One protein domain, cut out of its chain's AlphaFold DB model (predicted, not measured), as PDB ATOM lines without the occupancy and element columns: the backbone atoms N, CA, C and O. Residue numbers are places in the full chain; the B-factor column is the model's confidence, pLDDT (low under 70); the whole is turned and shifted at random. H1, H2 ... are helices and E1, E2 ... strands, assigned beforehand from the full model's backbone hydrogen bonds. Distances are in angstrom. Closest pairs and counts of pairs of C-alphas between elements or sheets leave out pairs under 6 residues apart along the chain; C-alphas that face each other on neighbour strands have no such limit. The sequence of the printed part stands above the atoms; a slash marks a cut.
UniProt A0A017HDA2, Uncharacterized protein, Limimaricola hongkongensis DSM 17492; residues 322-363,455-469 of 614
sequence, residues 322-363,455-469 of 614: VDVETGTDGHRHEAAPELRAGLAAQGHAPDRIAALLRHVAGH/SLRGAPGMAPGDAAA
ATOM      1  N   VAL A 322      -0.399 -17.534 -48.216       82.19
ATOM      2  CA  VAL A 322       0.312 -17.151 -49.437       82.19
ATOM      3  C   VAL A 322       0.428 -15.635 -49.529       82.19
ATOM      4  O   VAL A 322      -0.481 -14.910 -49.130       82.19
ATOM      5  N   ASP A 323       1.534 -15.162 -50.100       76.56
ATOM      6  CA  ASP A 323       1.713 -13.744 -50.403       76.56
ATOM      7  C   ASP A 323       1.052 -13.435 -51.751       76.56
ATOM      8  O   ASP A 323       1.413 -14.012 -52.785       76.56
ATOM      9  N   VAL A 324       0.104 -12.507 -51.755       74.38
ATOM     10  CA  VAL A 324      -0.566 -12.014 -52.961       74.38
ATOM     11  C   VAL A 324       0.033 -10.662 -53.331       74.38
ATOM     12  O   VAL A 324       0.129  -9.780 -52.485       74.38
ATOM     13  N   GLU A 325       0.478 -10.507 -54.581       68.81
ATOM     14  CA  GLU A 325       0.941  -9.223 -55.136       68.81
ATOM     15  C   GLU A 325      -0.198  -8.189 -55.106       68.81
ATOM     16  O   GLU A 325      -1.291  -8.451 -55.612       68.81
ATOM     17  N   THR A 326       0.061  -7.000 -54.559       64.56
ATOM     18  CA  THR A 326      -0.861  -5.857 -54.570       64.56
ATOM     19  C   THR A 326      -0.237  -4.686 -55.326       64.56
ATOM     20  O   THR A 326       0.777  -4.135 -54.895       64.56
ATOM     21  N   GLY A 327      -0.871  -4.251 -56.420       63.94
ATOM     22  CA  GLY A 327      -0.469  -3.033 -57.133       63.94
ATOM     23  C   GLY A 327       0.964  -3.079 -57.672       63.94
ATOM     24  O   GLY A 327       1.391  -4.106 -58.198       63.94
ATOM     25  N   THR A 328       1.677  -1.950 -57.602       46.94
ATOM     26  CA  THR A 328       3.017  -1.822 -58.191       46.94
ATOM     27  C   THR A 328       4.126  -2.432 -57.337       46.94
ATOM     28  O   THR A 328       5.037  -2.984 -57.941       46.94
ATOM     29  N   ASP A 329       4.033  -2.444 -55.996       49.75
ATOM     30  CA  ASP A 329       5.161  -2.881 -55.142       49.75
ATOM     31  C   ASP A 329       4.782  -3.569 -53.806       49.75
ATOM     32  O   ASP A 329       5.668  -3.927 -53.033       49.75
ATOM     33  N   GLY A 330       3.494  -3.794 -53.513       54.25
ATOM     34  CA  GLY A 330       3.052  -4.348 -52.221       54.25
ATOM     35  C   GLY A 330       2.728  -5.846 -52.246       54.25
ATOM     36  O   GLY A 330       2.508  -6.439 -53.306       54.25
ATOM     37  N   HIS A 331       2.633  -6.461 -51.066       64.69
ATOM     38  CA  HIS A 331       2.089  -7.808 -50.892       64.69
ATOM     39  C   HIS A 331       1.118  -7.864 -49.714       64.69
ATOM     40  O   HIS A 331       1.229  -7.081 -48.777       64.69
ATOM     41  N   ARG A 332       0.181  -8.812 -49.746       73.88
ATOM     42  CA  ARG A 332      -0.691  -9.124 -48.611       73.88
ATOM     43  C   ARG A 332      -0.709 -10.621 -48.344       73.88
ATOM     44  O   ARG A 332      -0.726 -11.417 -49.280       73.88
ATOM     45  N   HIS A 333      -0.747 -10.988 -47.068       79.19
ATOM     46  CA  HIS A 333      -0.981 -12.361 -46.642       79.19
ATOM     47  C   HIS A 333      -2.449 -12.727 -46.841       79.19
ATOM     48  O   HIS A 333      -3.350 -12.069 -46.320       79.19
ATOM     49  N   GLU A 334      -2.694 -13.796 -47.587       86.81
ATOM     50  CA  GLU A 334      -4.026 -14.359 -47.758       86.81
ATOM     51  C   GLU A 334      -3.988 -15.868 -47.551       86.81
ATOM     52  O   GLU A 334      -2.996 -16.545 -47.824       86.81
ATOM     53  N   ALA A 335      -5.093 -16.425 -47.062       91.38
ATOM     54  CA  ALA A 335      -5.228 -17.868 -46.980       91.38
ATOM     55  C   ALA A 335      -5.326 -18.461 -48.394       91.38
ATOM     56  O   ALA A 335      -5.993 -17.901 -49.267       91.38
ATOM     57  N   ALA A 336      -4.699 -19.618 -48.609       90.38
ATOM     58  CA  ALA A 336      -4.734 -20.310 -49.888       90.38
ATOM     59  C   ALA A 336      -6.194 -20.534 -50.338       90.38
ATOM     60  O   ALA A 336      -7.020 -20.996 -49.540       90.38
ATOM     61  N   PRO A 337      -6.550 -20.244 -51.602       90.38
ATOM     62  CA  PRO A 337      -7.935 -20.346 -52.067       90.38
ATOM     63  C   PRO A 337      -8.489 -21.776 -51.966       90.38
ATOM     64  O   PRO A 337      -9.693 -21.974 -51.796       90.38
ATOM     65  N   GLU A 338      -7.620 -22.786 -52.035       94.31
ATOM     66  CA  GLU A 338      -7.966 -24.190 -51.830       94.31
ATOM     67  C   GLU A 338      -8.462 -24.478 -50.409       94.31
ATOM     68  O   GLU A 338      -9.361 -25.306 -50.247       94.31
ATOM     69  N   LEU A 339      -7.945 -23.767 -49.400       95.38
ATOM     70  CA  LEU A 339      -8.346 -23.939 -48.004       95.38
ATOM     71  C   LEU A 339      -9.812 -23.555 -47.798       95.38
ATOM     72  O   LEU A 339     -10.574 -24.316 -47.207       95.38
ATOM     73  N   ARG A 340     -10.228 -22.398 -48.332       95.31
ATOM     74  CA  ARG A 340     -11.624 -21.937 -48.256       95.31
ATOM     75  C   ARG A 340     -12.574 -22.966 -48.867       95.31
ATOM     76  O   ARG A 340     -13.564 -23.329 -48.238       95.31
ATOM     77  N   ALA A 341     -12.261 -23.435 -50.075       94.88
ATOM     78  CA  ALA A 341     -13.079 -24.421 -50.774       94.88
ATOM     79  C   ALA A 341     -13.149 -25.752 -50.011       94.88
ATOM     80  O   ALA A 341     -14.225 -26.322 -49.870       94.88
ATOM     81  N   GLY A 342     -12.021 -26.219 -49.471       95.50
ATOM     82  CA  GLY A 342     -11.974 -27.462 -48.714       95.50
ATOM     83  C   GLY A 342     -12.737 -27.411 -47.389       95.50
ATOM     84  O   GLY A 342     -13.419 -28.373 -47.048       95.50
ATOM     85  N   LEU A 343     -12.687 -26.285 -46.669       95.81
ATOM     86  CA  LEU A 343     -13.487 -26.089 -45.456       95.81
ATOM     87  C   LEU A 343     -14.993 -26.045 -45.769       95.81
ATOM     88  O   LEU A 343     -15.789 -26.629 -45.037       95.81
ATOM     89  N   ALA A 344     -15.387 -25.404 -46.876       95.31
ATOM     90  CA  ALA A 344     -16.773 -25.427 -47.342       95.31
ATOM     91  C   ALA A 344     -17.226 -26.851 -47.711       95.31
ATOM     92  O   ALA A 344     -18.313 -27.268 -47.324       95.31
ATOM     93  N   ALA A 345     -16.365 -27.632 -48.373       93.94
ATOM     94  CA  ALA A 345     -16.628 -29.033 -48.710       93.94
ATOM     95  C   ALA A 345     -16.802 -29.938 -47.475       93.94
ATOM     96  O   ALA A 345     -17.474 -30.965 -47.548       93.94
ATOM     97  N   GLN A 346     -16.213 -29.562 -46.337       92.31
ATOM     98  CA  GLN A 346     -16.420 -30.226 -45.046       92.31
ATOM     99  C   GLN A 346     -17.686 -29.753 -44.310       92.31
ATOM    100  O   GLN A 346     -17.997 -30.274 -43.243       92.31
ATOM    101  N   GLY A 347     -18.435 -28.796 -44.870       93.06
ATOM    102  CA  GLY A 347     -19.694 -28.305 -44.308       93.06
ATOM    103  C   GLY A 347     -19.542 -27.201 -43.259       93.06
ATOM    104  O   GLY A 347     -20.485 -26.933 -42.518       93.06
ATOM    105  N   HIS A 348     -18.383 -26.541 -43.164       94.81
ATOM    106  CA  HIS A 348     -18.231 -25.401 -42.257       94.81
ATOM    107  C   HIS A 348     -19.069 -24.197 -42.715       94.81
ATOM    108  O   HIS A 348     -19.073 -23.836 -43.891       94.81
ATOM    109  N   ALA A 349     -19.734 -23.530 -41.767       96.00
ATOM    110  CA  ALA A 349     -20.503 -22.315 -42.040       96.00
ATOM    111  C   ALA A 349     -19.603 -21.144 -42.503       96.00
ATOM    112  O   ALA A 349     -18.444 -21.071 -42.077       96.00
ATOM    113  N   PRO A 350     -20.112 -20.184 -43.302       96.44
ATOM    114  CA  PRO A 350     -19.321 -19.064 -43.826       96.44
ATOM    115  C   PRO A 350     -18.557 -18.267 -42.757       96.44
ATOM    116  O   PRO A 350     -17.365 -18.006 -42.929       96.44
ATOM    117  N   ASP A 351     -19.186 -17.965 -41.618       96.81
ATOM    118  CA  ASP A 351     -18.545 -17.226 -40.518       96.81
ATOM    119  C   ASP A 351     -17.404 -18.019 -39.881       96.81
ATOM    120  O   ASP A 351     -16.337 -17.481 -39.559       96.81
ATOM    121  N   ARG A 352     -17.602 -19.336 -39.755       96.25
ATOM    122  CA  ARG A 352     -16.590 -20.262 -39.254       96.25
ATOM    123  C   ARG A 352     -15.407 -20.340 -40.209       96.25
ATOM    124  O   ARG A 352     -14.265 -20.273 -39.759       96.25
ATOM    125  N   ILE A 353     -15.670 -20.436 -41.510       96.50
ATOM    126  CA  ILE A 353     -14.633 -20.391 -42.541       96.50
ATOM    127  C   ILE A 353     -13.861 -19.077 -42.431       96.50
ATOM    128  O   ILE A 353     -12.641 -19.106 -42.333       96.50
ATOM    129  N   ALA A 354     -14.542 -17.930 -42.372       95.88
ATOM    130  CA  ALA A 354     -13.888 -16.629 -42.257       95.88
ATOM    131  C   ALA A 354     -12.979 -16.537 -41.016       95.88
ATOM    132  O   ALA A 354     -11.857 -16.044 -41.117       95.88
ATOM    133  N   ALA A 355     -13.417 -17.069 -39.869       95.56
ATOM    134  CA  ALA A 355     -12.601 -17.132 -38.656       95.56
ATOM    135  C   ALA A 355     -11.354 -18.021 -38.816       95.56
ATOM    136  O   ALA A 355     -10.268 -17.633 -38.393       95.56
ATOM    137  N   LEU A 356     -11.483 -19.186 -39.458       96.38
ATOM    138  CA  LEU A 356     -10.357 -20.090 -39.718       96.38
ATOM    139  C   LEU A 356      -9.359 -19.502 -40.722       96.38
ATOM    140  O   LEU A 356      -8.152 -19.620 -40.530       96.38
ATOM    141  N   LEU A 357      -9.843 -18.821 -41.764       95.88
ATOM    142  CA  LEU A 357      -8.973 -18.135 -42.720       95.88
ATOM    143  C   LEU A 357      -8.202 -16.990 -42.046       95.88
ATOM    144  O   LEU A 357      -7.012 -16.852 -42.305       95.88
ATOM    145  N   ARG A 358      -8.835 -16.229 -41.138       94.38
ATOM    146  CA  ARG A 358      -8.147 -15.212 -40.317       94.38
ATOM    147  C   ARG A 358      -7.137 -15.820 -39.351       94.38
ATOM    148  O   ARG A 358      -6.069 -15.259 -39.170       94.38
ATOM    149  N   HIS A 359      -7.430 -16.977 -38.762       94.44
ATOM    150  CA  HIS A 359      -6.452 -17.689 -37.937       94.44
ATOM    151  C   HIS A 359      -5.190 -18.049 -38.740       94.44
ATOM    152  O   HIS A 359      -4.079 -17.904 -38.242       94.44
ATOM    153  N   VAL A 360      -5.355 -18.469 -39.998       93.31
ATOM    154  CA  VAL A 360      -4.244 -18.858 -40.879       93.31
ATOM    155  C   VAL A 360      -3.472 -17.657 -41.427       93.31
ATOM    156  O   VAL A 360      -2.245 -17.677 -41.384       93.31
ATOM    157  N   ALA A 361      -4.169 -16.652 -41.963       92.00
ATOM    158  CA  ALA A 361      -3.567 -15.522 -42.680       92.00
ATOM    159  C   ALA A 361      -3.293 -14.291 -41.802       92.00
ATOM    160  O   ALA A 361      -2.569 -13.392 -42.215       92.00
ATOM    161  N   GLY A 362      -3.881 -14.249 -40.607       92.81
ATOM    162  CA  GLY A 362      -3.851 -13.092 -39.726       92.81
ATOM    163  C   GLY A 362      -4.907 -12.045 -40.074       92.81
ATOM    164  O   GLY A 362      -5.657 -12.159 -41.047       92.81
ATOM    165  N   HIS A 363      -4.981 -11.019 -39.232       92.38
ATOM    166  CA  HIS A 363      -5.852  -9.859 -39.418       92.38
ATOM    167  C   HIS A 363      -5.176  -8.749 -40.231       92.38
ATOM    168  O   HIS A 363      -5.863  -7.860 -40.724       92.38
ATOM    169  N   SER A 455      -1.333 -22.142 -40.328       88.88
ATOM    170  CA  SER A 455      -1.746 -23.512 -40.021       88.88
ATOM    171  C   SER A 455      -3.152 -23.534 -39.424       88.88
ATOM    172  O   SER A 455      -3.580 -22.579 -38.794       88.88
ATOM    173  N   LEU A 456      -3.885 -24.637 -39.577       92.19
ATOM    174  CA  LEU A 456      -5.146 -24.833 -38.847       92.19
ATOM    175  C   LEU A 456      -4.950 -25.457 -37.458       92.19
ATOM    176  O   LEU A 456      -5.907 -25.596 -36.693       92.19
ATOM    177  N   ARG A 457      -3.725 -25.869 -37.120       89.44
ATOM    178  CA  ARG A 457      -3.429 -26.497 -35.829       89.44
ATOM    179  C   ARG A 457      -3.574 -25.468 -34.711       89.44
ATOM    180  O   ARG A 457      -2.945 -24.418 -34.748       89.44
ATOM    181  N   GLY A 458      -4.378 -25.803 -33.705       88.62
ATOM    182  CA  GLY A 458      -4.678 -24.897 -32.595       88.62
ATOM    183  C   GLY A 458      -5.766 -23.867 -32.903       88.62
ATOM    184  O   GLY A 458      -6.049 -23.027 -32.051       88.62
ATOM    185  N   ALA A 459      -6.411 -23.931 -34.074       92.94
ATOM    186  CA  ALA A 459      -7.575 -23.101 -34.347       92.94
ATOM    187  C   ALA A 459      -8.711 -23.438 -33.350       92.94
ATOM    188  O   ALA A 459      -9.019 -24.619 -33.158       92.94
ATOM    189  N   PRO A 460      -9.360 -22.441 -32.713       90.62
ATOM    190  CA  PRO A 460     -10.376 -22.688 -31.685       90.62
ATOM    191  C   PRO A 460     -11.493 -23.585 -32.212       90.62
ATOM    192  O   PRO A 460     -12.082 -23.232 -33.223       90.62
ATOM    193  N   GLY A 461     -11.804 -24.722 -31.581       88.00
ATOM    194  CA  GLY A 461     -12.858 -25.648 -32.039       88.00
ATOM    195  C   GLY A 461     -12.512 -26.477 -33.289       88.00
ATOM    196  O   GLY A 461     -13.417 -26.929 -33.984       88.00
ATOM    197  N   MET A 462     -11.229 -26.613 -33.635       91.81
ATOM    198  CA  MET A 462     -10.737 -27.503 -34.694       91.81
ATOM    199  C   MET A 462     -10.014 -28.697 -34.062       91.81
ATOM    200  O   MET A 462      -9.070 -28.507 -33.293       91.81
ATOM    201  N   ALA A 463     -10.419 -29.925 -34.392       90.19
ATOM    202  CA  ALA A 463      -9.706 -31.104 -33.916       90.19
ATOM    203  C   ALA A 463      -8.346 -31.247 -34.636       90.19
ATOM    204  O   ALA A 463      -8.236 -30.918 -35.821       90.19
ATOM    205  N   PRO A 464      -7.298 -31.785 -33.981       87.12
ATOM    206  CA  PRO A 464      -5.986 -31.956 -34.612       87.12
ATOM    207  C   PRO A 464      -6.005 -32.804 -35.893       87.12
ATOM    208  O   PRO A 464      -5.236 -32.534 -36.814       87.12
ATOM    209  N   GLY A 465      -6.877 -33.817 -35.956       84.06
ATOM    210  CA  GLY A 465      -7.046 -34.666 -37.139       84.06
ATOM    211  C   GLY A 465      -7.651 -33.918 -38.327       84.06
ATOM    212  O   GLY A 465      -7.153 -34.048 -39.444       84.06
ATOM    213  N   ASP A 466      -8.653 -33.077 -38.073       86.88
ATOM    214  CA  ASP A 466      -9.318 -32.270 -39.103       86.88
ATOM    215  C   ASP A 466      -8.375 -31.189 -39.639       86.88
ATOM    216  O   ASP A 466      -8.263 -30.998 -40.849       86.88
ATOM    217  N   ALA A 467      -7.595 -30.555 -38.755       88.44
ATOM    218  CA  ALA A 467      -6.542 -29.625 -39.153       88.44
ATOM    219  C   ALA A 467      -5.484 -30.296 -40.048       88.44
ATOM    220  O   ALA A 467      -5.061 -29.713 -41.047       88.44
ATOM    221  N   ALA A 468      -5.083 -31.534 -39.728       85.19
ATOM    222  CA  ALA A 468      -4.087 -32.278 -40.499       85.19
ATOM    223  C   ALA A 468      -4.564 -32.642 -41.920       85.19
ATOM    224  O   ALA A 468      -3.743 -32.883 -42.806       85.19
ATOM    225  N   ALA A 469      -5.877 -32.634 -42.185       85.44
ATOM    226  CA  ALA A 469      -6.406 -32.795 -43.540       85.44
ATOM    227  C   ALA A 469      -6.017 -31.632 -44.472       85.44
ATOM    228  O   ALA A 469      -6.056 -31.779 -45.691       85.44
TER     229      ALA A 469
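This is residues 322 to 363 and 455 to 469 of the 614 residues of an uncharacterized protein of Limimaricola hongkongensis DSM 17492 (UniProt A0A017HDA2). A two-stranded hairpin, E1 and E2, makes one end of a longish model and runs into a helical hairpin, H1 and H2, whose helix H2 has its last residue, Ala 361, near Ala 335 at the end of E2. After a cut in the chain, a second stretch, mostly loop, ends in the short helix H3 near the other end of the long axis. The printed part has 57 residues, with two named strands and three named helices in the order E1, E2, H1, H2, H3; the sheet has the order E1, E2 and is antiparallel, and the class is mixed, helices and strands. The whole is only just loose, close to compact, with a radius of gyration of the C-alphas of 12.4 A, and only just elongated, with spans of 39 by 20 by 18 A.

E1, residues 322 to 326, and E2, residues 330 to 335, form a hairpin of antiparallel neighbours, with an angle of 143 degrees between their directions. N 322 and O 334 are 2.8 A apart and N 332 and O 324 are 2.9 A apart, both within hydrogen-bond range. A tight link of one residue joins E2 to H1, residues 337 to 345; E1 and H1 are apart. H1 and H2, residues 350 to 361, form a helical hairpin: they touch, and their closest C-alphas, those of Leu 343 and Ile 353, are 6.5 A apart. They run opposite ways at a tilt of 35.2 degrees, only just steep. The closest C-alphas of E2 and H2 are those of Ala 335 and Ala 361, 5.2 A apart. H3, residues 464 to 468, touches no helix, and it is apart from E1, E2, H1 and H2. In H1, H2 and H3 every O i to N i+4 pair is within hydrogen-bond range.

E1 begins at C-alpha 322, (0.312, -17.151, -49.437), and is 12.5 A long from first to last C-alpha; E2 is 16.7 A. H1 is 12.7 A long, and H2 is 16.2 A, ending at C-alpha 361, (-3.567, -15.522, -42.680). H3 is 6.2 A long and ends at C-alpha 468, (-4.087, -32.278, -40.499).

The two C-alphas farthest apart in the domain are those of Thr 328 and Gly 465, 40.3 A. Residues 364 to 454 are cut out, and C-alphas 363 and 455 are 14.3 A apart across the cut. Of the links that are printed whole, E1 to E2, E2 to H1 and H1 to H2 are tight. The mean pLDDT of the printed part is 86.9, and residues 325 to 331 are under 70, low confidence.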